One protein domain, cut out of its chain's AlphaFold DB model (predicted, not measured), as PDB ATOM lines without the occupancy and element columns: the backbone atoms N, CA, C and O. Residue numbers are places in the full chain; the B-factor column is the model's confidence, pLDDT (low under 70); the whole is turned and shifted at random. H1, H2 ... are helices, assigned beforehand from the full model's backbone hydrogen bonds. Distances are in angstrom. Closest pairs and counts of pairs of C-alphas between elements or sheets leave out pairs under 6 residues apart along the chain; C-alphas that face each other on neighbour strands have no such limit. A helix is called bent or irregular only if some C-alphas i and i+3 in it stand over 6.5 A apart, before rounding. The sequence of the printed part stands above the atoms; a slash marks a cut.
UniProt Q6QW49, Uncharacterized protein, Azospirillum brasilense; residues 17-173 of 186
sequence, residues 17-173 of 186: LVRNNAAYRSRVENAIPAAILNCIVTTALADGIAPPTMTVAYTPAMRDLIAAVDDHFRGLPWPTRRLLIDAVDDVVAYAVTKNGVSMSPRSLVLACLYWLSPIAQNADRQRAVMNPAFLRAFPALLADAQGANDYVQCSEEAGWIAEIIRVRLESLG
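This is residues 17 to 173 of the 186 residues of an uncharacterized protein of Azospirillum brasilense (UniProt Q6QW49). A compact cluster of mostly crossed helices is built round H2b, the second arm of a bent helix, with H3, H4 and H5 packed about this core. H7 packs on H3 and H5, H8 crosses H5 and reaches H4, H2a with the short H1 makes one end of the longest axis, and the short H6 lies at the edge. The 157 residues printed include eight named helices, H1 to H8 in order, and no named strand, so the class is all helix. The radius of gyration of the C-alphas is 15.1 A, and the spans are 45 by 32 by 30 A.

Look first at H1, residues 17 to 20, and H2, residues 22 to 46, which is the hub. By its hydrogen bonds H2 was assigned as one helix, but it is bent: C-alphas 30 and 33 are 6.8 A apart, and its arms H2a, residues 22 to 30, and H2b, residues 33 to 46, stand at a steep tilt of 43 degrees. H1 and H2a touch only at the corner, closest at the C-alphas of Val 18 and Arg 25, 4.9 A. H2b and H3, residues 52 to 71, form a helical hairpin, closest at the C-alphas of Ala 34 and Leu 65, 5.4 A, at 39 degrees. H4, residues 80 to 97, touches H2b with residues 88 to 96 alone; the closest C-alphas, Ile 36 and Val 92, are 5.7 A apart. H5, residues 105 to 119, touches H2b at a shallow tilt of 10 degrees, opposite ways, closest at the C-alphas of Ala 44 and Pro 105, 5.8 A. H6, residues 123 to 129, is close to but not clearly touching H5, with the C-alphas of Ile 119 and Arg 125 closest at 6.3 A. H7, residues 132 to 146, touches H3 at a shallow tilt of 27 degrees, closest at the C-alphas of Ala 61 and Ala 137, 4.4 A. H8, residues 151 to 171, touches H5 at a steep tilt of 62 degrees, closest at the C-alphas of Ala 111 and Ala 158, 3.6 A. Every O i to N i+4 pair is within hydrogen-bond range in H2a, H2b and H4, against 13 of 16 in H3, 9 of 11 in H5 and H7, 16 of 17 in H8, and 1 of 3 in H6, which has 2 of 4 O i to N i+3 pairs; H1 is too short for an i+4 pair.

Find C-alpha 17 at (-27.162, -40.978, -35.470), where H1 begins. H2b measures 20.1 A, H3 29.4 A with a kink of 32 degrees near residue 59, H4 25.2 A, H5 21.5 A and H7 21.9 A. H5 is irregular, only just: C-alphas 115 and 118 are 6.54 A apart. H8, 29.8 A with a kink of 26 degrees near residue 158, ends at C-alpha 171 at (-23.418, -23.838, -34.998).

The C-alphas of Pro 77 and Asn 149, the two farthest apart, are 47.1 A apart. The printed part has no cut, and no link is long. Mean pLDDT of the printed part is 75.5; look for values under 70 at residues 48 to 51, 97 to 103, 111, 114 to 130 and 147 to 161.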
ATOM      1  N   LEU A  17     -27.024 -40.134 -36.658       84.00
ATOM      2  CA  LEU A  17     -27.162 -40.978 -35.470       84.00
ATOM      3  C   LEU A  17     -27.023 -40.182 -34.163       84.00
ATOM      4  O   LEU A  17     -27.782 -40.407 -33.228       84.00
ATOM      5  N   VAL A  18     -26.078 -39.241 -34.112       85.31
ATOM      6  CA  VAL A  18     -25.867 -38.365 -32.952       85.31
ATOM      7  C   VAL A  18     -26.968 -37.309 -32.899       85.31
ATOM      8  O   VAL A  18     -27.558 -37.097 -31.849       85.31
ATOM      9  N   ARG A  19     -27.314 -36.684 -34.033       83.75
ATOM     10  CA  ARG A  19     -28.356 -35.639 -34.079       83.75
ATOM     11  C   ARG A  19     -29.742 -36.146 -33.676       83.75
ATOM     12  O   ARG A  19     -30.475 -35.419 -33.014       83.75
ATOM     13  N   ASN A  20     -30.087 -37.373 -34.061       82.94
ATOM     14  CA  ASN A  20     -31.427 -37.935 -33.888       82.94
ATOM     15  C   ASN A  20     -31.578 -38.775 -32.606       82.94
ATOM     16  O   ASN A  20     -32.682 -39.223 -32.309       82.94
ATOM     17  N   ASN A  21     -30.501 -39.004 -31.846       88.50
ATOM     18  CA  ASN A  21     -30.538 -39.757 -30.593       88.50
ATOM     19  C   ASN A  21     -30.005 -38.900 -29.437       88.50
ATOM     20  O   ASN A  21     -28.799 -38.684 -29.315       88.50
ATOM     21  N   ALA A  22     -30.905 -38.457 -28.556       85.38
ATOM     22  CA  ALA A  22     -30.566 -37.583 -27.432       85.38
ATOM     23  C   ALA A  22     -29.524 -38.192 -26.474       85.38
ATOM     24  O   ALA A  22     -28.663 -37.473 -25.970       85.38
ATOM     25  N   ALA A  23     -29.546 -39.512 -26.261       87.50
ATOM     26  CA  ALA A  23     -28.579 -40.183 -25.395       87.50
ATOM     27  C   ALA A  23     -27.173 -40.202 -26.017       87.50
ATOM     28  O   ALA A  23     -26.185 -39.957 -25.324       87.50
ATOM     29  N   TYR A  24     -27.066 -40.450 -27.326       90.00
ATOM     30  CA  TYR A  24     -25.780 -40.391 -28.031       90.00
ATOM     31  C   TYR A  24     -25.262 -38.969 -28.153       90.00
ATOM     32  O   TYR A  24     -24.078 -38.735 -27.920       90.00
ATOM     33  N   ARG A  25     -26.151 -38.013 -28.427       86.62
ATOM     34  CA  ARG A  25     -25.822 -36.592 -28.392       86.62
ATOM     35  C   ARG A  25     -25.247 -36.177 -27.047       86.62
ATOM     36  O   ARG A  25     -24.188 -35.568 -27.026       86.62
ATOM     37  N   SER A  26     -25.895 -36.551 -25.944       85.44
ATOM     38  CA  SER A  26     -25.411 -36.220 -24.602       85.44
ATOM     39  C   SER A  26     -24.024 -36.812 -24.330       85.44
ATOM     40  O   SER A  26     -23.156 -36.119 -23.813       85.44
ATOM     41  N   ARG A  27     -23.771 -38.066 -24.729       88.44
ATOM     42  CA  ARG A  27     -22.438 -38.685 -24.591       88.44
ATOM     43  C   ARG A  27     -21.367 -37.944 -25.393       88.44
ATOM     44  O   ARG A  27     -20.301 -37.676 -24.853       88.44
ATOM     45  N   VAL A  28     -21.667 -37.583 -26.643       89.25
ATOM     46  CA  VAL A  28     -20.766 -36.792 -27.496       89.25
ATOM     47  C   VAL A  28     -20.513 -35.410 -26.887       89.25
ATOM     48  O   VAL A  28     -19.360 -35.019 -26.746       89.25
ATOM     49  N   GLU A  29     -21.560 -34.697 -26.463       85.19
ATOM     50  CA  GLU A  29     -21.440 -33.388 -25.805       85.19
ATOM     51  C   GLU A  29     -20.571 -33.470 -24.543       85.19
ATOM     52  O   GLU A  29     -19.651 -32.678 -24.381       85.19
ATOM     53  N   ASN A  30     -20.773 -34.468 -23.687       83.69
ATOM     54  CA  ASN A  30     -19.989 -34.593 -22.458       83.69
ATOM     55  C   ASN A  30     -18.517 -34.974 -22.706       83.69
ATOM     56  O   ASN A  30     -17.659 -34.601 -21.911       83.69
ATOM     57  N   ALA A  31     -18.208 -35.655 -23.815       86.81
ATOM     58  CA  ALA A  31     -16.842 -36.049 -24.167       86.81
ATOM     59  C   ALA A  31     -16.006 -34.919 -24.803       86.81
ATOM     60  O   ALA A  31     -14.781 -34.904 -24.662       86.81
ATOM     61  N   ILE A  32     -16.644 -33.959 -25.483       85.75
ATOM     62  CA  ILE A  32     -15.966 -32.876 -26.222       85.75
ATOM     63  C   ILE A  32     -14.979 -32.059 -25.361       85.75
ATOM     64  O   ILE A  32     -13.866 -31.833 -25.833       85.75
ATOM     65  N   PRO A  33     -15.300 -31.638 -24.120       82.00
ATOM     66  CA  PRO A  33     -14.365 -30.935 -23.241       82.00
ATOM     67  C   PRO A  33     -13.006 -31.621 -23.082       82.00
ATOM     68  O   PRO A  33     -11.960 -31.010 -23.309       82.00
ATOM     69  N   ALA A  34     -13.028 -32.905 -22.717       84.50
ATOM     70  CA  ALA A  34     -11.823 -33.698 -22.522       84.50
ATOM     71  C   ALA A  34     -11.088 -33.917 -23.849       84.50
ATOM     72  O   ALA A  34      -9.863 -33.834 -23.891       84.50
ATOM     73  N   ALA A  35     -11.829 -34.128 -24.940       88.12
ATOM     74  CA  ALA A  35     -11.260 -34.362 -26.259       88.12
ATOM     75  C   ALA A  35     -10.567 -33.118 -26.850       88.12
ATOM     76  O   ALA A  35      -9.491 -33.244 -27.430       88.12
ATOM     77  N   ILE A  36     -11.118 -31.912 -26.650       83.75
ATOM     78  CA  ILE A  36     -10.468 -30.655 -27.057       83.75
ATOM     79  C   ILE A  36      -9.139 -30.477 -26.313       83.75
ATOM     80  O   ILE A  36      -8.112 -30.233 -26.948       83.75
ATOM     81  N   LEU A  37      -9.138 -30.635 -24.983       82.75
ATOM     82  CA  LEU A  37      -7.904 -30.553 -24.196       82.75
ATOM     83  C   LEU A  37      -6.898 -31.626 -24.622       82.75
ATOM     84  O   LEU A  37      -5.720 -31.318 -24.787       82.75
ATOM     85  N   ASN A  38      -7.357 -32.860 -24.857       87.06
ATOM     86  CA  ASN A  38      -6.504 -33.947 -25.327       87.06
ATOM     87  C   ASN A  38      -5.850 -33.611 -26.672       87.06
ATOM     88  O   ASN A  38      -4.653 -33.821 -26.838       87.06
ATOM     89  N   CYS A  39      -6.616 -33.060 -27.616       86.12
ATOM     90  CA  CYS A  39      -6.120 -32.656 -28.929       86.12
ATOM     91  C   CYS A  39      -5.006 -31.605 -28.811       86.12
ATOM     92  O   CYS A  39      -3.936 -31.779 -29.396       86.12
ATOM     93  N   ILE A  40      -5.211 -30.562 -28.004       81.69
ATOM     94  CA  ILE A  40      -4.220 -29.494 -27.801       81.69
ATOM     95  C   ILE A  40      -2.958 -30.045 -27.132       81.69
ATOM     96  O   ILE A  40      -1.850 -29.796 -27.607       81.69
ATOM     97  N   VAL A  41      -3.121 -30.823 -26.058       83.81
ATOM     98  CA  VAL A  41      -2.012 -31.438 -25.317       83.81
ATOM     99  C   VAL A  41      -1.209 -32.383 -26.212       83.81
ATOM    100  O   VAL A  41       0.018 -32.301 -26.244       83.81
ATOM    101  N   THR A  42      -1.887 -33.242 -26.974       86.62
ATOM    102  CA  THR A  42      -1.244 -34.195 -27.888       86.62
ATOM    103  C   THR A  42      -0.476 -33.467 -28.984       86.62
ATOM    104  O   THR A  42       0.668 -33.816 -29.245       86.62
ATOM    105  N   THR A  43      -1.062 -32.423 -29.577       81.06
ATOM    106  CA  THR A  43      -0.399 -31.607 -30.609       81.06
ATOM    107  C   THR A  43       0.847 -30.922 -30.043       81.06
ATOM    108  O   THR A  43       1.922 -31.006 -30.628       81.06
ATOM    109  N   ALA A  44       0.748 -30.330 -28.847       78.75
ATOM    110  CA  ALA A  44       1.878 -29.679 -28.181       78.75
ATOM    111  C   ALA A  44       3.057 -30.634 -27.927       78.75
ATOM    112  O   ALA A  44       4.217 -30.243 -28.071       78.75
ATOM    113  N   LEU A  45       2.750 -31.873 -27.528       82.31
ATOM    114  CA  LEU A  45       3.738 -32.920 -27.277       82.31
ATOM    115  C   LEU A  45       4.329 -33.479 -28.581       82.31
ATOM    116  O   LEU A  45       5.541 -33.658 -28.658       82.31
ATOM    117  N   ALA A  46       3.493 -33.751 -29.586       82.12
ATOM    118  CA  ALA A  46       3.901 -34.355 -30.856       82.12
ATOM    119  C   ALA A  46       4.774 -33.416 -31.700       82.12
ATOM    120  O   ALA A  46       5.768 -33.861 -32.271       82.12
ATOM    121  N   ASP A  47       4.449 -32.122 -31.719       77.94
ATOM    122  CA  ASP A  47       5.183 -31.127 -32.505       77.94
ATOM    123  C   ASP A  47       6.469 -30.645 -31.804       77.94
ATOM    124  O   ASP A  47       7.205 -29.819 -32.344       77.94
ATOM    125  N   GLY A  48       6.753 -31.127 -30.586       68.88
ATOM    126  CA  GLY A  48       7.935 -30.731 -29.811       68.88
ATOM    127  C   GLY A  48       7.930 -29.264 -29.363       68.88
ATOM    128  O   GLY A  48       8.969 -28.729 -28.982       68.88
ATOM    129  N   ILE A  49       6.768 -28.606 -29.409       69.06
ATOM    130  CA  ILE A  49       6.592 -27.194 -29.038       69.06
ATOM    131  C   ILE A  49       6.429 -27.051 -27.514       69.06
ATOM    132  O   ILE A  49       6.645 -25.974 -26.958       69.06
ATOM    133  N   ALA A  50       6.065 -28.131 -26.813       69.88
ATOM    134  CA  ALA A  50       5.977 -28.149 -25.359       69.88
ATOM    135  C   ALA A  50       7.379 -28.039 -24.706       69.88
ATOM    136  O   ALA A  50       8.184 -28.961 -24.853       69.88
ATOM    137  N   PRO A  51       7.688 -26.971 -23.941       68.94
ATOM    138  CA  PRO A  51       8.883 -26.921 -23.103       68.94
ATOM    139  C   PRO A  51       8.914 -28.070 -22.080       68.94
ATOM    140  O   PRO A  51       7.858 -28.591 -21.708       68.94
ATOM    141  N   PRO A  52      10.095 -28.419 -21.531       77.19
ATOM    142  CA  PRO A  52      10.245 -29.546 -20.605       77.19
ATOM    143  C   PRO A  52       9.290 -29.518 -19.403       77.19
ATOM    144  O   PRO A  52       8.798 -30.559 -18.975       77.19
ATOM    145  N   THR A  53       8.984 -28.325 -18.879       70.44
ATOM    146  CA  THR A  53       8.036 -28.148 -17.768       70.44
ATOM    147  C   THR A  53       6.612 -28.565 -18.151       70.44
ATOM    148  O   THR A  53       5.930 -29.200 -17.352       70.44
ATOM    149  N   MET A  54       6.197 -28.302 -19.397       72.06
ATOM    150  CA  MET A  54       4.910 -28.750 -19.930       72.06
ATOM    151  C   MET A  54       4.905 -30.258 -20.139       72.06
ATOM    152  O   MET A  54       3.943 -30.903 -19.747       72.06
ATOM    153  N   THR A  55       5.973 -30.853 -20.681       79.25
ATOM    154  CA  THR A  55       6.042 -32.307 -20.927       79.25
ATOM    155  C   THR A  55       5.755 -33.130 -19.669       79.25
ATOM    156  O   THR A  55       5.032 -34.131 -19.742       79.25
ATOM    157  N   VAL A  56       6.265 -32.687 -18.512       82.31
ATOM    158  CA  VAL A  56       6.055 -33.339 -17.207       82.31
ATOM    159  C   VAL A  56       4.581 -33.329 -16.794       82.31
ATOM    160  O   VAL A  56       4.073 -34.353 -16.342       82.31
ATOM    161  N   ALA A  57       3.877 -32.210 -16.977       78.12
ATOM    162  CA  ALA A  57       2.458 -32.094 -16.629       78.12
ATOM    163  C   ALA A  57       1.531 -32.713 -17.695       78.12
ATOM    164  O   ALA A  57       0.512 -33.322 -17.373       78.12
ATOM    165  N   TYR A  58       1.889 -32.586 -18.972       84.62
ATOM    166  CA  TYR A  58       1.020 -32.875 -20.113       84.62
ATOM    167  C   TYR A  58       0.960 -34.369 -20.422       84.62
ATOM    168  O   TYR A  58      -0.104 -34.878 -20.757       84.62
ATOM    169  N   THR A  59       2.064 -35.101 -20.263       85.75
ATOM    170  CA  THR A  59       2.104 -36.549 -20.531       85.75
ATOM    171  C   THR A  59       1.126 -37.360 -19.661       85.75
ATOM    172  O   THR A  59       0.353 -38.146 -20.218       85.75
ATOM    173  N   PRO A  60       1.108 -37.218 -18.318       86.88
ATOM    174  CA  PRO A  60       0.113 -37.902 -17.492       86.88
ATOM    175  C   PRO A  60      -1.305 -37.364 -17.738       86.88
ATOM    176  O   PRO A  60      -2.237 -38.162 -17.835       86.88
ATOM    177  N   ALA A  61      -1.467 -36.049 -17.932       85.50
ATOM    178  CA  ALA A  61      -2.765 -35.443 -18.224       85.50
ATOM    179  C   ALA A  61      -3.378 -35.965 -19.536       85.50
ATOM    180  O   ALA A  61      -4.565 -36.260 -19.570       85.50
ATOM    181  N   MET A  62      -2.579 -36.162 -20.590       88.81
ATOM    182  CA  MET A  62      -3.020 -36.737 -21.868       88.81
ATOM    183  C   MET A  62      -3.676 -38.110 -21.673       88.81
ATOM    184  O   MET A  62      -4.752 -38.371 -22.203       88.81
ATOM    185  N   ARG A  63      -3.064 -38.986 -20.865       88.69
ATOM    186  CA  ARG A  63      -3.616 -40.324 -20.584       88.69
ATOM    187  C   ARG A  63      -4.952 -40.241 -19.854       88.69
ATOM    188  O   ARG A  63      -5.888 -40.957 -20.200       88.69
ATOM    189  N   ASP A  64      -5.035 -39.357 -18.868       88.38
ATOM    190  CA  ASP A  64      -6.262 -39.119 -18.117       88.38
ATOM    191  C   ASP A  64      -7.365 -38.500 -18.994       88.38
ATOM    192  O   ASP A  64      -8.533 -38.862 -18.864       88.38
ATOM    193  N   LEU A  65      -7.016 -37.632 -19.944       88.44
ATOM    194  CA  LEU A  65      -7.970 -37.052 -20.890       88.44
ATOM    195  C   LEU A  65      -8.493 -38.086 -21.897       88.44
ATOM    196  O   LEU A  65      -9.691 -38.098 -22.169       88.44
ATOM    197  N   ILE A  66      -7.642 -38.996 -22.392       90.44
ATOM    198  CA  ILE A  66      -8.079 -40.132 -23.226       90.44
ATOM    199  C   ILE A  66      -9.085 -40.994 -22.454       90.44
ATOM    200  O   ILE A  66     -10.170 -41.279 -22.962       90.44
ATOM    201  N   ALA A  67      -8.764 -41.353 -21.209       89.12
ATOM    202  CA  ALA A  67      -9.665 -42.130 -20.360       89.12
ATOM    203  C   ALA A  67     -10.991 -41.393 -20.101       89.12
ATOM    204  O   ALA A  67     -12.058 -42.009 -20.133       89.12
ATOM    205  N   ALA A  68     -10.935 -40.073 -19.900       86.94
ATOM    206  CA  ALA A  68     -12.122 -39.256 -19.690       86.94
ATOM    207  C   ALA A  68     -13.071 -39.274 -20.895       86.94
ATOM    208  O   ALA A  68     -14.280 -39.404 -20.709       86.94
ATOM    209  N   VAL A  69     -12.537 -39.198 -22.119       89.88
ATOM    210  CA  VAL A  69     -13.327 -39.336 -23.355       89.88
ATOM    211  C   VAL A  69     -13.945 -40.730 -23.447       89.88
ATOM    212  O   VAL A  69     -15.154 -40.865 -23.649       89.88
ATOM    213  N   ASP A  70     -13.133 -41.771 -23.263       90.25
ATOM    214  CA  ASP A  70     -13.546 -43.167 -23.427       90.25
ATOM    215  C   ASP A  70     -14.673 -43.586 -22.474       90.25
ATOM    216  O   ASP A  70     -15.587 -44.333 -22.850       90.25
ATOM    217  N   ASP A  71     -14.643 -43.087 -21.241       90.44
ATOM    218  CA  ASP A  71     -15.635 -43.400 -20.215       90.44
ATOM    219  C   ASP A  71     -17.059 -42.987 -20.611       90.44
ATOM    220  O   ASP A  71     -18.015 -43.698 -20.281       90.44
ATOM    221  N   HIS A  72     -17.225 -41.913 -21.392       88.69
ATOM    222  CA  HIS A  72     -18.541 -41.492 -21.891       88.69
ATOM    223  C   HIS A  72     -19.168 -42.492 -22.868       88.69
ATOM    224  O   HIS A  72     -20.382 -42.468 -23.083       88.69
ATOM    225  N   PHE A  73     -18.387 -43.421 -23.418       91.88
ATOM    226  CA  PHE A  73     -18.847 -44.434 -24.370       91.88
ATOM    227  C   PHE A  73     -18.812 -45.857 -23.806       91.88
ATOM    228  O   PHE A  73     -19.140 -46.815 -24.513       91.88
ATOM    229  N   ARG A  74     -18.486 -46.014 -22.517       90.12
ATOM    230  CA  ARG A  74     -18.520 -47.309 -21.833       90.12
ATOM    231  C   ARG A  74     -19.927 -47.925 -21.896       90.12
ATOM    232  O   ARG A  74     -20.941 -47.226 -21.787       90.12
ATOM    233  N   GLY A  75     -19.970 -49.245 -22.091       91.56
ATOM    234  CA  GLY A  75     -21.201 -50.041 -22.182       91.56
ATOM    235  C   GLY A  75     -21.881 -50.042 -23.556       91.56
ATOM    236  O   GLY A  75     -22.864 -50.754 -23.734       91.56
ATOM    237  N   LEU A  76     -21.380 -49.280 -24.534       93.12
ATOM    238  CA  LEU A  76     -21.884 -49.336 -25.906       93.12
ATOM    239  C   LEU A  76     -21.225 -50.486 -26.689       93.12
ATOM    240  O   LEU A  76     -20.016 -50.696 -26.553       93.12
ATOM    241  N   PRO A  77     -21.982 -51.207 -27.537       93.00
ATOM    242  CA  PRO A  77     -21.419 -52.244 -28.389       93.00
ATOM    243  C   PRO A  77     -20.546 -51.646 -29.501       93.00
ATOM    244  O   PRO A  77     -20.734 -50.505 -29.939       93.00
ATOM    245  N   TRP A  78     -19.621 -52.455 -30.012       88.88
ATOM    246  CA  TRP A  78     -19.003 -52.215 -31.317       88.88
ATOM    247  C   TRP A  78     -20.010 -52.571 -32.427       88.88
ATOM    248  O   TRP A  78     -20.708 -53.573 -32.277       88.88
ATOM    249  N   PRO A  79     -20.132 -51.790 -33.523       92.31
ATOM    250  CA  PRO A  79     -19.309 -50.641 -33.925       92.31
ATOM    251  C   PRO A  79     -19.792 -49.273 -33.406       92.31
ATOM    252  O   PRO A  79     -19.116 -48.272 -33.629       92.31
ATOM    253  N   THR A  80     -20.926 -49.195 -32.705       92.12
ATOM    254  CA  THR A  80     -21.527 -47.921 -32.261       92.12
ATOM    255  C   THR A  80     -20.570 -47.070 -31.435       92.12
ATOM    256  O   THR A  80     -20.466 -45.869 -31.676       92.12
ATOM    257  N   ARG A  81     -19.826 -47.681 -30.500       92.12
ATOM    258  CA  ARG A  81     -18.795 -46.977 -29.720       92.12
ATOM    259  C   ARG A  81     -17.802 -46.234 -30.622       92.12
ATOM    260  O   ARG A  81     -17.499 -45.081 -30.344       92.12
ATOM    261  N   ARG A  82     -17.342 -46.871 -31.706       91.06
ATOM    262  CA  ARG A  82     -16.367 -46.285 -32.634       91.06
ATOM    263  C   ARG A  82     -16.902 -45.040 -33.310       91.06
ATOM    264  O   ARG A  82     -16.266 -44.003 -33.259       91.06
ATOM    265  N   LEU A  83     -18.100 -45.160 -33.880       90.06
ATOM    266  CA  LEU A  83     -18.735 -44.092 -34.645       90.06
ATOM    267  C   LEU A  83     -18.969 -42.841 -33.798       90.06
ATOM    268  O   LEU A  83     -18.904 -41.729 -34.313       90.06
ATOM    269  N   LEU A  84     -19.261 -43.011 -32.505       91.25
ATOM    270  CA  LEU A  84     -19.438 -41.881 -31.599       91.25
ATOM    271  C   LEU A  84     -18.110 -41.231 -31.203       91.25
ATOM    272  O   LEU A  84     -18.074 -40.011 -31.093       91.25
ATOM    273  N   ILE A  85     -17.041 -42.014 -31.024       90.25
ATOM    274  CA  ILE A  85     -15.692 -41.478 -30.786       90.25
ATOM    275  C   ILE A  85     -15.205 -40.722 -32.028       90.25
ATOM    276  O   ILE A  85     -14.821 -39.566 -31.905       90.25
ATOM    277  N   ASP A  86     -15.335 -41.309 -33.221       89.38
ATOM    278  CA  ASP A  86     -14.966 -40.644 -34.479       89.38
ATOM    279  C   ASP A  86     -15.765 -39.333 -34.663       89.38
ATOM    280  O   ASP A  86     -15.222 -38.314 -35.080       89.38
ATOM    281  N   ALA A  87     -17.047 -39.309 -34.269       88.50
ATOM    282  CA  ALA A  87     -17.845 -38.082 -34.286       88.50
ATOM    283  C   ALA A  87     -17.331 -37.009 -33.308       88.50
ATOM    284  O   ALA A  87     -17.449 -35.821 -33.609       88.50
ATOM    285  N   VAL A  88     -16.797 -37.396 -32.143       90.38
ATOM    286  CA  VAL A  88     -16.136 -36.456 -31.221       90.38
ATOM    287  C   VAL A  88     -14.877 -35.900 -31.871       90.38
ATOM    288  O   VAL A  88     -14.716 -34.681 -31.892       90.38
ATOM    289  N   ASP A  89     -14.034 -36.759 -32.440       87.75
ATOM    290  CA  ASP A  89     -12.785 -36.354 -33.090       87.75
ATOM    291  C   ASP A  89     -13.046 -35.365 -34.238       87.75
ATOM    292  O   ASP A  89     -12.410 -34.311 -34.305       87.75
ATOM    293  N   ASP A  90     -14.056 -35.625 -35.072       85.81
ATOM    294  CA  ASP A  90     -14.463 -34.719 -36.150       85.81
ATOM    295  C   ASP A  90     -14.973 -33.362 -35.626       85.81
ATOM    296  O   ASP A  90     -14.653 -32.304 -36.181       85.81
ATOM    297  N   VAL A  91     -15.764 -33.363 -34.543       85.56
ATOM    298  CA  VAL A  91     -16.249 -32.127 -33.903       85.56
ATOM    299  C   VAL A  91     -15.083 -31.325 -33.329       85.56
ATOM    300  O   VAL A  91     -15.042 -30.106 -33.504       85.56
ATOM    301  N   VAL A  92     -14.137 -31.989 -32.665       84.56
ATOM    302  CA  VAL A  92     -12.938 -31.362 -32.095       84.56
ATOM    303  C   VAL A  92     -12.074 -30.776 -33.203       84.56
ATOM    304  O   VAL A  92     -11.691 -29.610 -33.114       84.56
ATOM    305  N   ALA A  93     -11.842 -31.520 -34.284       81.44
ATOM    306  CA  ALA A  93     -11.103 -31.024 -35.435       81.44
ATOM    307  C   ALA A  93     -11.798 -29.806 -36.074       81.44
ATOM    308  O   ALA A  93     -11.181 -28.794 -36.404       81.44
ATOM    309  N   TYR A  94     -13.124 -29.825 -36.190       79.62
ATOM    310  CA  TYR A  94     -13.853 -28.651 -36.661       79.62
ATOM    311  C   TYR A  94     -13.726 -27.452 -35.703       79.62
ATOM    312  O   TYR A  94     -13.549 -26.311 -36.147       79.62
ATOM    313  N   ALA A  95     -13.815 -27.693 -34.393       77.44
ATOM    314  CA  ALA A  95     -13.755 -26.655 -33.372       77.44
ATOM    315  C   ALA A  95     -12.363 -26.011 -33.281       77.44
ATOM    316  O   ALA A  95     -12.276 -24.782 -33.221       77.44
ATOM    317  N   VAL A  96     -11.298 -26.817 -33.337       75.75
ATOM    318  CA  VAL A  96      -9.906 -26.410 -33.088       75.75
ATOM    319  C   VAL A  96      -9.150 -26.111 -34.389       75.75
ATOM    320  O   VAL A  96      -8.571 -25.036 -34.521       75.75
ATOM    321  N   THR A  97      -9.202 -26.990 -35.395       66.06
ATOM    322  CA  THR A  97      -8.294 -26.958 -36.560       66.06
ATOM    323  C   THR A  97      -8.698 -25.971 -37.663       66.06
ATOM    324  O   THR A  97      -7.859 -25.582 -38.469       66.06
ATOM    325  N   LYS A  98      -9.946 -25.469 -37.701       54.34
ATOM    326  CA  LYS A  98     -10.354 -24.403 -38.657       54.34
ATOM    327  C   LYS A  98      -9.846 -23.002 -38.298       54.34
ATOM    328  O   LYS A  98     -10.226 -22.014 -38.926       54.34
ATOM    329  N   ASN A  99      -9.017 -22.893 -37.273       47.91
ATOM    330  CA  ASN A  99      -8.370 -21.653 -36.910       47.91
ATOM    331  C   ASN A  99      -6.955 -21.637 -37.487       47.91
ATOM    332  O   ASN A  99      -6.064 -22.282 -36.954       47.91
ATOM    333  N   GLY A 100      -6.726 -20.799 -38.500       45.44
ATOM    334  CA  GLY A 100      -5.401 -20.235 -38.792       45.44
ATOM    335  C   GLY A 100      -4.906 -19.320 -37.661       45.44
ATOM    336  O   GLY A 100      -4.399 -18.234 -37.915       45.44
ATOM    337  N   VAL A 101      -5.135 -19.720 -36.410       45.34
ATOM    338  CA  VAL A 101      -4.704 -19.043 -35.197       45.34
ATOM    339  C   VAL A 101      -3.348 -19.648 -34.862       45.34
ATOM    340  O   VAL A 101      -3.252 -20.716 -34.267       45.34
ATOM    341  N   SER A 102      -2.295 -18.983 -35.333       55.22
ATOM    342  CA  SER A 102      -0.923 -19.229 -34.896       55.22
ATOM    343  C   SER A 102      -0.811 -18.744 -33.451       55.22
ATOM    344  O   SER A 102      -0.660 -17.552 -33.206       55.22
ATOM    345  N   MET A 103      -0.990 -19.648 -32.488       63.47
ATOM    346  CA  MET A 103      -0.882 -19.338 -31.061       63.47
ATOM    347  C   MET A 103      -0.123 -20.427 -30.319       63.47
ATOM    348  O   MET A 103      -0.011 -21.562 -30.785       63.47
ATOM    349  N   SER A 104       0.398 -20.063 -29.146       70.06
ATOM    350  CA  SER A 104       1.095 -21.011 -28.286       70.06
ATOM    351  C   SER A 104       0.118 -22.083 -27.767       70.06
ATOM    352  O   SER A 104      -1.037 -21.773 -27.447       70.06
ATOM    353  N   PRO A 105       0.556 -23.347 -27.617       72.31
ATOM    354  CA  PRO A 105      -0.277 -24.386 -27.019       72.31
ATOM    355  C   PRO A 105      -0.778 -24.041 -25.609       72.31
ATOM    356  O   PRO A 105      -1.872 -24.451 -25.230       72.31
ATOM    357  N   ARG A 106      -0.020 -23.244 -24.846       72.88
ATOM    358  CA  ARG A 106      -0.405 -22.812 -23.495       72.88
ATOM    359  C   ARG A 106      -1.598 -21.847 -23.514       72.88
ATOM    360  O   ARG A 106      -2.522 -22.044 -22.726       72.88
ATOM    361  N   SER A 107      -1.646 -20.890 -24.449       71.56
ATOM    362  CA  SER A 107      -2.821 -20.019 -24.647       71.56
ATOM    363  C   SER A 107      -4.071 -20.838 -25.003       71.56
ATOM    364  O   SER A 107      -5.157 -20.570 -24.495       71.56
ATOM    365  N   LEU A 108      -3.924 -21.890 -25.822       72.69
ATOM    366  CA  LEU A 108      -5.024 -22.794 -26.188       72.69
ATOM    367  C   LEU A 108      -5.517 -23.641 -25.003       72.69
ATOM    368  O   LEU A 108      -6.728 -23.807 -24.831       72.69
ATOM    369  N   VAL A 109      -4.607 -24.144 -24.163       75.56
ATOM    370  CA  VAL A 109      -4.971 -24.847 -22.922       75.56
ATOM    371  C   VAL A 109      -5.704 -23.904 -21.971       75.56
ATOM    372  O   VAL A 109      -6.777 -24.264 -21.489       75.56
ATOM    373  N   LEU A 110      -5.210 -22.678 -21.764       71.94
ATOM    374  CA  LEU A 110      -5.896 -21.673 -20.944       71.94
ATOM    375  C   LEU A 110      -7.276 -21.331 -21.493       71.94
ATOM    376  O   LEU A 110      -8.229 -21.326 -20.721       71.94
ATOM    377  N   ALA A 111      -7.411 -21.133 -22.805       67.88
ATOM    378  CA  ALA A 111      -8.696 -20.903 -23.467       67.88
ATOM    379  C   ALA A 111      -9.720 -21.974 -23.121       67.88
ATOM    380  O   ALA A 111     -10.854 -21.679 -22.739       67.88
ATOM    381  N   CYS A 112      -9.300 -23.231 -23.230       71.69
ATOM    382  CA  CYS A 112     -10.167 -24.361 -22.968       71.69
ATOM    383  C   CYS A 112     -10.493 -24.472 -21.480       71.69
ATOM    384  O   CYS A 112     -11.656 -24.641 -21.136       71.69
ATOM    385  N   LEU A 113      -9.518 -24.310 -20.584       72.12
ATOM    386  CA  LEU A 113      -9.762 -24.346 -19.138       72.12
ATOM    387  C   LEU A 113     -10.683 -23.202 -18.681       72.12
ATOM    388  O   LEU A 113     -11.592 -23.440 -17.884       72.12
ATOM    389  N   TYR A 114     -10.516 -21.990 -19.220       67.12
ATOM    390  CA  TYR A 114     -11.388 -20.843 -18.951       67.12
ATOM    391  C   TYR A 114     -12.802 -21.054 -19.486       67.12
ATOM    392  O   TYR A 114     -13.761 -20.774 -18.776       67.12
ATOM    393  N   TRP A 115     -12.953 -21.579 -20.704       66.06
ATOM    394  CA  TRP A 115     -14.263 -21.920 -21.263       66.06
ATOM    395  C   TRP A 115     -14.979 -23.003 -20.448       66.06
ATOM    396  O   TRP A 115     -16.188 -22.937 -20.218       66.06
ATOM    397  N   LEU A 116     -14.221 -24.000 -19.992       64.25
ATOM    398  CA  LEU A 116     -14.742 -25.116 -19.217       64.25
ATOM    399  C   LEU A 116     -15.023 -24.734 -17.766       64.25
ATOM    400  O   LEU A 116     -15.866 -25.376 -17.155       64.25
ATOM    401  N   SER A 117     -14.394 -23.689 -17.219       60.16
ATOM    402  CA  SER A 117     -14.567 -23.289 -15.819       60.16
ATOM    403  C   SER A 117     -16.023 -22.912 -15.471       60.16
ATOM    404  O   SER A 117     -16.552 -23.500 -14.530       60.16
ATOM    405  N   PRO A 118     -16.758 -22.085 -16.246       54.81
ATOM    406  CA  PRO A 118     -18.189 -21.844 -16.030       54.81
ATOM    407  C   PRO A 118     -19.071 -23.088 -16.218       54.81
ATOM    408  O   PRO A 118     -20.064 -23.261 -15.513       54.81
ATOM    409  N   ILE A 119     -18.718 -23.983 -17.151       52.94
ATOM    410  CA  ILE A 119     -19.436 -25.255 -17.369       52.94
ATOM    411  C   ILE A 119     -19.234 -26.178 -16.159       52.94
ATOM    412  O   ILE A 119     -20.186 -26.773 -15.659       52.94
ATOM    413  N   ALA A 120     -18.006 -26.215 -15.648       45.19
ATOM    414  CA  ALA A 120     -17.586 -26.896 -14.439       45.19
ATOM    415  C   ALA A 120     -17.954 -26.136 -13.158       45.19
ATOM    416  O   ALA A 120     -17.564 -26.591 -12.095       45.19
ATOM    417  N   GLN A 121     -18.688 -25.020 -13.222       42.47
ATOM    418  CA  GLN A 121     -19.279 -24.306 -12.075       42.47
ATOM    419  C   GLN A 121     -20.812 -24.412 -12.051       42.47
ATOM    420  O   GLN A 121     -21.444 -24.094 -11.047       42.47
ATOM    421  N   ASN A 122     -21.423 -24.894 -13.135       49.31
ATOM    422  CA  ASN A 122     -22.862 -25.096 -13.230       49.31
ATOM    423  C   ASN A 122     -23.233 -26.509 -12.736       49.31
ATOM    424  O   ASN A 122     -22.945 -27.489 -13.419       49.31
ATOM    425  N   ALA A 123     -23.848 -26.617 -11.553       40.06
ATOM    426  CA  ALA A 123     -24.026 -27.864 -10.791       40.06
ATOM    427  C   ALA A 123     -24.654 -29.051 -11.556       40.06
ATOM    428  O   ALA A 123     -24.247 -30.199 -11.358       40.06
ATOM    429  N   ASP A 124     -25.588 -28.789 -12.475       43.53
ATOM    430  CA  ASP A 124     -26.259 -29.838 -13.258       43.53
ATOM    431  C   ASP A 124     -25.425 -30.326 -14.453       43.53
ATOM    432  O   ASP A 124     -25.504 -31.492 -14.839       43.53
ATOM    433  N   ARG A 125     -24.565 -29.465 -15.017       45.03
ATOM    434  CA  ARG A 125     -23.607 -29.831 -16.082       45.03
ATOM    435  C   ARG A 125     -22.287 -30.359 -15.512       45.03
ATOM    436  O   ARG A 125     -21.674 -31.238 -16.112       45.03
ATOM    437  N   GLN A 126     -21.905 -29.903 -14.317       44.00
ATOM    438  CA  GLN A 126     -20.769 -30.385 -13.530       44.00
ATOM    439  C   GLN A 126     -20.807 -31.906 -13.368       44.00
ATOM    440  O   GLN A 126     -19.853 -32.579 -13.741       44.00
ATOM    441  N   ARG A 127     -21.917 -32.486 -12.890       46.44
ATOM    442  CA  ARG A 127     -21.998 -33.942 -12.649       46.44
ATOM    443  C   ARG A 127     -21.778 -34.798 -13.901       46.44
ATOM    444  O   ARG A 127     -21.315 -35.925 -13.772       46.44
ATOM    445  N   ALA A 128     -22.094 -34.277 -15.085       46.34
ATOM    446  CA  ALA A 128     -21.928 -34.992 -16.348       46.34
ATOM    447  C   ALA A 128     -20.508 -34.873 -16.938       46.34
ATOM    448  O   ALA A 128     -20.082 -35.780 -17.645       46.34
ATOM    449  N   VAL A 129     -19.778 -33.791 -16.631       50.69
ATOM    450  CA  VAL A 129     -18.420 -33.499 -17.145       50.69
ATOM    451  C   VAL A 129     -17.318 -33.865 -16.129       50.69
ATOM    452  O   VAL A 129     -16.154 -34.018 -16.491       50.69
ATOM    453  N   MET A 130     -17.666 -34.078 -14.855       58.34
ATOM    454  CA  MET A 130     -16.754 -34.464 -13.765       58.34
ATOM    455  C   MET A 130     -16.363 -35.951 -13.806       58.34
ATOM    456  O   MET A 130     -16.523 -36.699 -12.838       58.34
ATOM    457  N   ASN A 131     -15.811 -36.385 -14.937       70.69
ATOM    458  CA  ASN A 131     -15.079 -37.638 -15.022       70.69
ATOM    459  C   ASN A 131     -13.864 -37.587 -14.058       70.69
ATOM    460  O   ASN A 131     -13.107 -36.611 -14.099       70.69
ATOM    461  N   PRO A 132     -13.614 -38.607 -13.212       76.62
ATOM    462  CA  PRO A 132     -12.483 -38.603 -12.280       76.62
ATOM    463  C   PRO A 132     -11.113 -38.410 -12.942       76.62
ATOM    464  O   PRO A 132     -10.226 -37.818 -12.338       76.62
ATOM    465  N   ALA A 133     -10.924 -38.903 -14.167       80.62
ATOM    466  CA  ALA A 133      -9.706 -38.700 -14.941       80.62
ATOM    467  C   ALA A 133      -9.580 -37.251 -15.426       80.62
ATOM    468  O   ALA A 133      -8.534 -36.632 -15.249       80.62
ATOM    469  N   PHE A 134     -10.674 -36.648 -15.899       78.19
ATOM    470  CA  PHE A 134     -10.697 -35.220 -16.225       78.19
ATOM    471  C   PHE A 134     -10.325 -34.352 -15.009       78.19
ATOM    472  O   PHE A 134      -9.513 -33.436 -15.122       78.19
ATOM    473  N   LEU A 135     -10.841 -34.691 -13.823       75.94
ATOM    474  CA  LEU A 135     -10.527 -33.996 -12.569       75.94
ATOM    475  C   LEU A 135      -9.076 -34.160 -12.100       75.94
ATOM    476  O   LEU A 135      -8.602 -33.323 -11.336       75.94
ATOM    477  N   ARG A 136      -8.362 -35.201 -12.540       79.62
ATOM    478  CA  ARG A 136      -6.918 -35.345 -12.288       79.62
ATOM    479  C   ARG A 136      -6.082 -34.525 -13.264       79.62
ATOM    480  O   ARG A 136      -5.116 -33.893 -12.847       79.62
ATOM    481  N   ALA A 137      -6.470 -34.500 -14.537       78.75
ATOM    482  CA  ALA A 137      -5.769 -33.735 -15.565       78.75
ATOM    483  C   ALA A 137      -5.913 -32.216 -15.363       78.75
ATOM    484  O   ALA A 137      -4.945 -31.471 -15.519       78.75
ATOM    485  N   PHE A 138      -7.113 -31.753 -14.993       77.12
ATOM    486  CA  PHE A 138      -7.456 -30.330 -14.952       77.12
ATOM    487  C   PHE A 138      -6.536 -29.488 -14.039       77.12
ATOM    488  O   PHE A 138      -5.999 -28.492 -14.526       77.12
ATOM    489  N   PRO A 139      -6.269 -29.857 -12.766       75.38
ATOM    490  CA  PRO A 139      -5.412 -29.060 -11.886       75.38
ATOM    491  C   PRO A 139      -3.955 -28.999 -12.350       75.38
ATOM    492  O   PRO A 139      -3.321 -27.958 -12.217       75.38
ATOM    493  N   ALA A 140      -3.429 -30.089 -12.920       78.75
ATOM    494  CA  ALA A 140      -2.053 -30.138 -13.413       78.75
ATOM    495  C   ALA A 140      -1.846 -29.192 -14.606       78.75
ATOM    496  O   ALA A 140      -0.862 -28.453 -14.649       78.75
ATOM    497  N   LEU A 141      -2.799 -29.175 -15.543       77.38
ATOM    498  CA  LEU A 141      -2.775 -28.275 -16.698       77.38
ATOM    499  C   LEU A 141      -2.989 -26.814 -16.288       77.38
ATOM    500  O   LEU A 141      -2.315 -25.928 -16.811       77.38
ATOM    501  N   LEU A 142      -3.893 -26.562 -15.335       77.12
ATOM    502  CA  LEU A 142      -4.145 -25.218 -14.820       77.12
ATOM    503  C   LEU A 142      -2.921 -24.647 -14.090       77.12
ATOM    504  O   LEU A 142      -2.579 -23.490 -14.312       77.12
ATOM    505  N   ALA A 143      -2.244 -25.454 -13.268       77.12
ATOM    506  CA  ALA A 143      -1.068 -25.025 -12.514       77.12
ATOM    507  C   ALA A 143       0.117 -24.654 -13.422       77.12
ATOM    508  O   ALA A 143       0.732 -23.611 -13.207       77.12
ATOM    509  N   ASP A 144       0.417 -25.452 -14.458       78.12
ATOM    510  CA  ASP A 144       1.455 -25.092 -15.444       78.12
ATOM    511  C   ASP A 144       1.107 -23.785 -16.159       78.12
ATOM    512  O   ASP A 144       1.958 -22.915 -16.342       78.12
ATOM    513  N   ALA A 145      -0.159 -23.629 -16.535       71.38
ATOM    514  CA  ALA A 145      -0.582 -22.480 -17.300       71.38
ATOM    515  C   ALA A 145      -0.630 -21.179 -16.475       71.38
ATOM    516  O   ALA A 145      -0.334 -20.112 -17.005       71.38
ATOM    517  N   GLN A 146      -0.959 -21.265 -15.182       70.44
ATOM    518  CA  GLN A 146      -0.916 -20.143 -14.234       70.44
ATOM    519  C   GLN A 146       0.506 -19.774 -13.794       70.44
ATOM    520  O   GLN A 146       0.749 -18.628 -13.429       70.44
ATOM    521  N   GLY A 147       1.445 -20.721 -13.830       64.38
ATOM    522  CA  GLY A 147       2.841 -20.498 -13.450       64.38
ATOM    523  C   GLY A 147       3.675 -19.736 -14.487       64.38
ATOM    524  O   GLY A 147       4.873 -19.552 -14.276       64.38
ATOM    525  N   ALA A 148       3.085 -19.319 -15.610       62.62
ATOM    526  CA  ALA A 148       3.796 -18.674 -16.706       62.62
ATOM    527  C   ALA A 148       3.773 -17.134 -16.591       62.62
ATOM    528  O   ALA A 148       2.749 -16.527 -16.276       62.62
ATOM    529  N   ASN A 149       4.913 -16.490 -16.869       58.34
ATOM    530  CA  ASN A 149       5.088 -15.029 -16.763       58.34
ATOM    531  C   ASN A 149       4.178 -14.219 -17.712       58.34
ATOM    532  O   ASN A 149       4.022 -13.014 -17.536       58.34
ATOM    533  N   ASP A 150       3.584 -14.869 -18.710       60.06
ATOM    534  CA  ASP A 150       2.682 -14.333 -19.732       60.06
ATOM    535  C   ASP A 150       1.193 -14.620 -19.449       60.06
ATOM    536  O   ASP A 150       0.341 -14.349 -20.295       60.06
ATOM    537  N   TYR A 151       0.845 -15.104 -18.248       61.00
ATOM    538  CA  TYR A 151      -0.516 -15.517 -17.873       61.00
ATOM    539  C   TYR A 151      -1.621 -14.515 -18.241       61.00
ATOM    540  O   TYR A 151      -2.678 -14.910 -18.731       61.00
ATOM    541  N   VAL A 152      -1.389 -13.215 -18.026       60.56
ATOM    542  CA  VAL A 152      -2.374 -12.164 -18.336       60.56
ATOM    543  C   VAL A 152      -2.651 -12.100 -19.841       60.56
ATOM    544  O   VAL A 152      -3.810 -12.110 -20.248       60.56
ATOM    545  N   GLN A 153      -1.602 -12.117 -20.666       60.72
ATOM    546  CA  GLN A 153      -1.732 -12.110 -22.124       60.72
ATOM    547  C   GLN A 153      -2.405 -13.396 -22.620       60.72
ATOM    548  O   GLN A 153      -3.340 -13.347 -23.422       60.72
ATOM    549  N   CYS A 154      -1.998 -14.549 -22.087       61.53
ATOM    550  CA  CYS A 154      -2.630 -15.819 -22.418       61.53
ATOM    551  C   CYS A 154      -4.106 -15.875 -21.994       61.53
ATOM    552  O   CYS A 154      -4.892 -16.531 -22.669       61.53
ATOM    553  N   SER A 155      -4.500 -15.196 -20.910       63.09
ATOM    554  CA  SER A 155      -5.890 -15.109 -20.431       63.09
ATOM    555  C   SER A 155      -6.777 -14.275 -21.365       63.09
ATOM    556  O   SER A 155      -7.915 -14.653 -21.659       63.09
ATOM    557  N   GLU A 156      -6.249 -13.173 -21.900       66.56
ATOM    558  CA  GLU A 156      -6.960 -12.366 -22.896       66.56
ATOM    559  C   GLU A 156      -7.154 -13.146 -24.202       66.56
ATOM    560  O   GLU A 156      -8.285 -13.271 -24.675       66.56
ATOM    561  N   GLU A 157      -6.088 -13.746 -24.748       64.75
ATOM    562  CA  GLU A 157      -6.154 -14.622 -25.932       64.75
ATOM    563  C   GLU A 157      -7.126 -15.795 -25.716       64.75
ATOM    564  O   GLU A 157      -7.933 -16.131 -26.593       64.75
ATOM    565  N   ALA A 158      -7.105 -16.369 -24.511       65.38
ATOM    566  CA  ALA A 158      -7.974 -17.454 -24.087       65.38
ATOM    567  C   ALA A 158      -9.466 -17.109 -24.172       65.38
ATOM    568  O   ALA A 158     -10.253 -17.928 -24.653       65.38
ATOM    569  N   GLY A 159      -9.862 -15.900 -23.763       65.94
ATOM    570  CA  GLY A 159     -11.256 -15.452 -23.814       65.94
ATOM    571  C   GLY A 159     -11.829 -15.409 -25.236       65.94
ATOM    572  O   GLY A 159     -12.950 -15.863 -25.475       65.94
ATOM    573  N   TRP A 160     -11.045 -14.935 -26.208       67.88
ATOM    574  CA  TRP A 160     -11.463 -14.895 -27.616       67.88
ATOM    575  C   TRP A 160     -11.580 -16.295 -28.228       67.88
ATOM    576  O   TRP A 160     -12.517 -16.574 -28.980       67.88
ATOM    577  N   ILE A 161     -10.650 -17.195 -27.901       66.81
ATOM    578  CA  ILE A 161     -10.646 -18.573 -28.409       66.81
ATOM    579  C   ILE A 161     -11.813 -19.378 -27.832       66.81
ATOM    580  O   ILE A 161     -12.499 -20.078 -28.582       66.81
ATOM    581  N   ALA A 162     -12.062 -19.248 -26.527       70.88
ATOM    582  CA  ALA A 162     -13.203 -19.850 -25.846       70.88
ATOM    583  C   ALA A 162     -14.519 -19.516 -26.563       70.88
ATOM    584  O   ALA A 162     -15.332 -20.398 -26.849       70.88
ATOM    585  N   GLU A 163     -14.693 -18.247 -26.931       73.25
ATOM    586  CA  GLU A 163     -15.865 -17.766 -27.655       73.25
ATOM    587  C   GLU A 163     -15.968 -18.356 -29.073       73.25
ATOM    588  O   GLU A 163     -17.051 -18.766 -29.499       73.25
ATOM    589  N   ILE A 164     -14.854 -18.480 -29.804       73.75
ATOM    590  CA  ILE A 164     -14.839 -19.118 -31.134       73.75
ATOM    591  C   ILE A 164     -15.241 -20.595 -31.044       73.75
ATOM    592  O   ILE A 164     -16.067 -21.052 -31.841       73.75
ATOM    593  N   ILE A 165     -14.675 -21.336 -30.085       74.12
ATOM    594  CA  ILE A 165     -15.007 -22.746 -29.843       74.12
ATOM    595  C   ILE A 165     -16.500 -22.869 -29.520       74.12
ATOM    596  O   ILE A 165     -17.202 -23.645 -30.170       74.12
ATOM    597  N   ARG A 166     -17.013 -22.039 -28.602       76.88
ATOM    598  CA  ARG A 166     -18.433 -22.005 -28.230       76.88
ATOM    599  C   ARG A 166     -19.340 -21.781 -29.441       76.88
ATOM    600  O   ARG A 166     -20.224 -22.594 -29.698       76.88
ATOM    601  N   VAL A 167     -19.097 -20.726 -30.222       76.69
ATOM    602  CA  VAL A 167     -19.911 -20.388 -31.405       76.69
ATOM    603  C   VAL A 167     -19.898 -21.515 -32.442       76.69
ATOM    604  O   VAL A 167     -20.919 -21.785 -33.080       76.69
ATOM    605  N   ARG A 168     -18.764 -22.201 -32.620       77.62
ATOM    606  CA  ARG A 168     -18.652 -23.341 -33.542       77.62
ATOM    607  C   ARG A 168     -19.458 -24.540 -33.066       77.62
ATOM    608  O   ARG A 168     -20.195 -25.107 -33.869       77.62
ATOM    609  N   LEU A 169     -19.361 -24.892 -31.790       79.38
ATOM    610  CA  LEU A 169     -20.144 -25.984 -31.214       79.38
ATOM    611  C   LEU A 169     -21.651 -25.690 -31.287       79.38
ATOM    612  O   LEU A 169     -22.421 -26.541 -31.731       79.38
ATOM    613  N   GLU A 170     -22.062 -24.455 -30.992       78.94
ATOM    614  CA  GLU A 170     -23.455 -24.011 -31.142       78.94
ATOM    615  C   GLU A 170     -23.935 -24.059 -32.596       78.94
ATOM    616  O   GLU A 170     -25.073 -24.448 -32.855       78.94
ATOM    617  N   SER A 171     -23.076 -23.731 -33.570       77.81
ATOM    618  CA  SER A 171     -23.418 -23.838 -34.998       77.81
ATOM    619  C   SER A 171     -23.673 -25.279 -35.457       77.81
ATOM    620  O   SER A 171     -24.409 -25.501 -36.417       77.81
ATOM    621  N   LEU A 172     -23.106 -26.260 -34.746       75.25
ATOM    622  CA  LEU A 172     -23.373 -27.689 -34.936       75.25
ATOM    623  C   LEU A 172     -24.628 -28.158 -34.188       75.25
ATOM    624  O   LEU A 172     -24.987 -29.335 -34.248       75.25
ATOM    625  N   GLY A 173     -25.296 -27.239 -33.491       73.94
ATOM    626  CA  GLY A 173     -26.438 -27.512 -32.641       73.94
ATOM    627  C   GLY A 173     -26.068 -28.183 -31.326       73.94
ATOM    628  O   GLY A 173     -26.980 -28.688 -30.688       73.94
TER     629      GLY A 173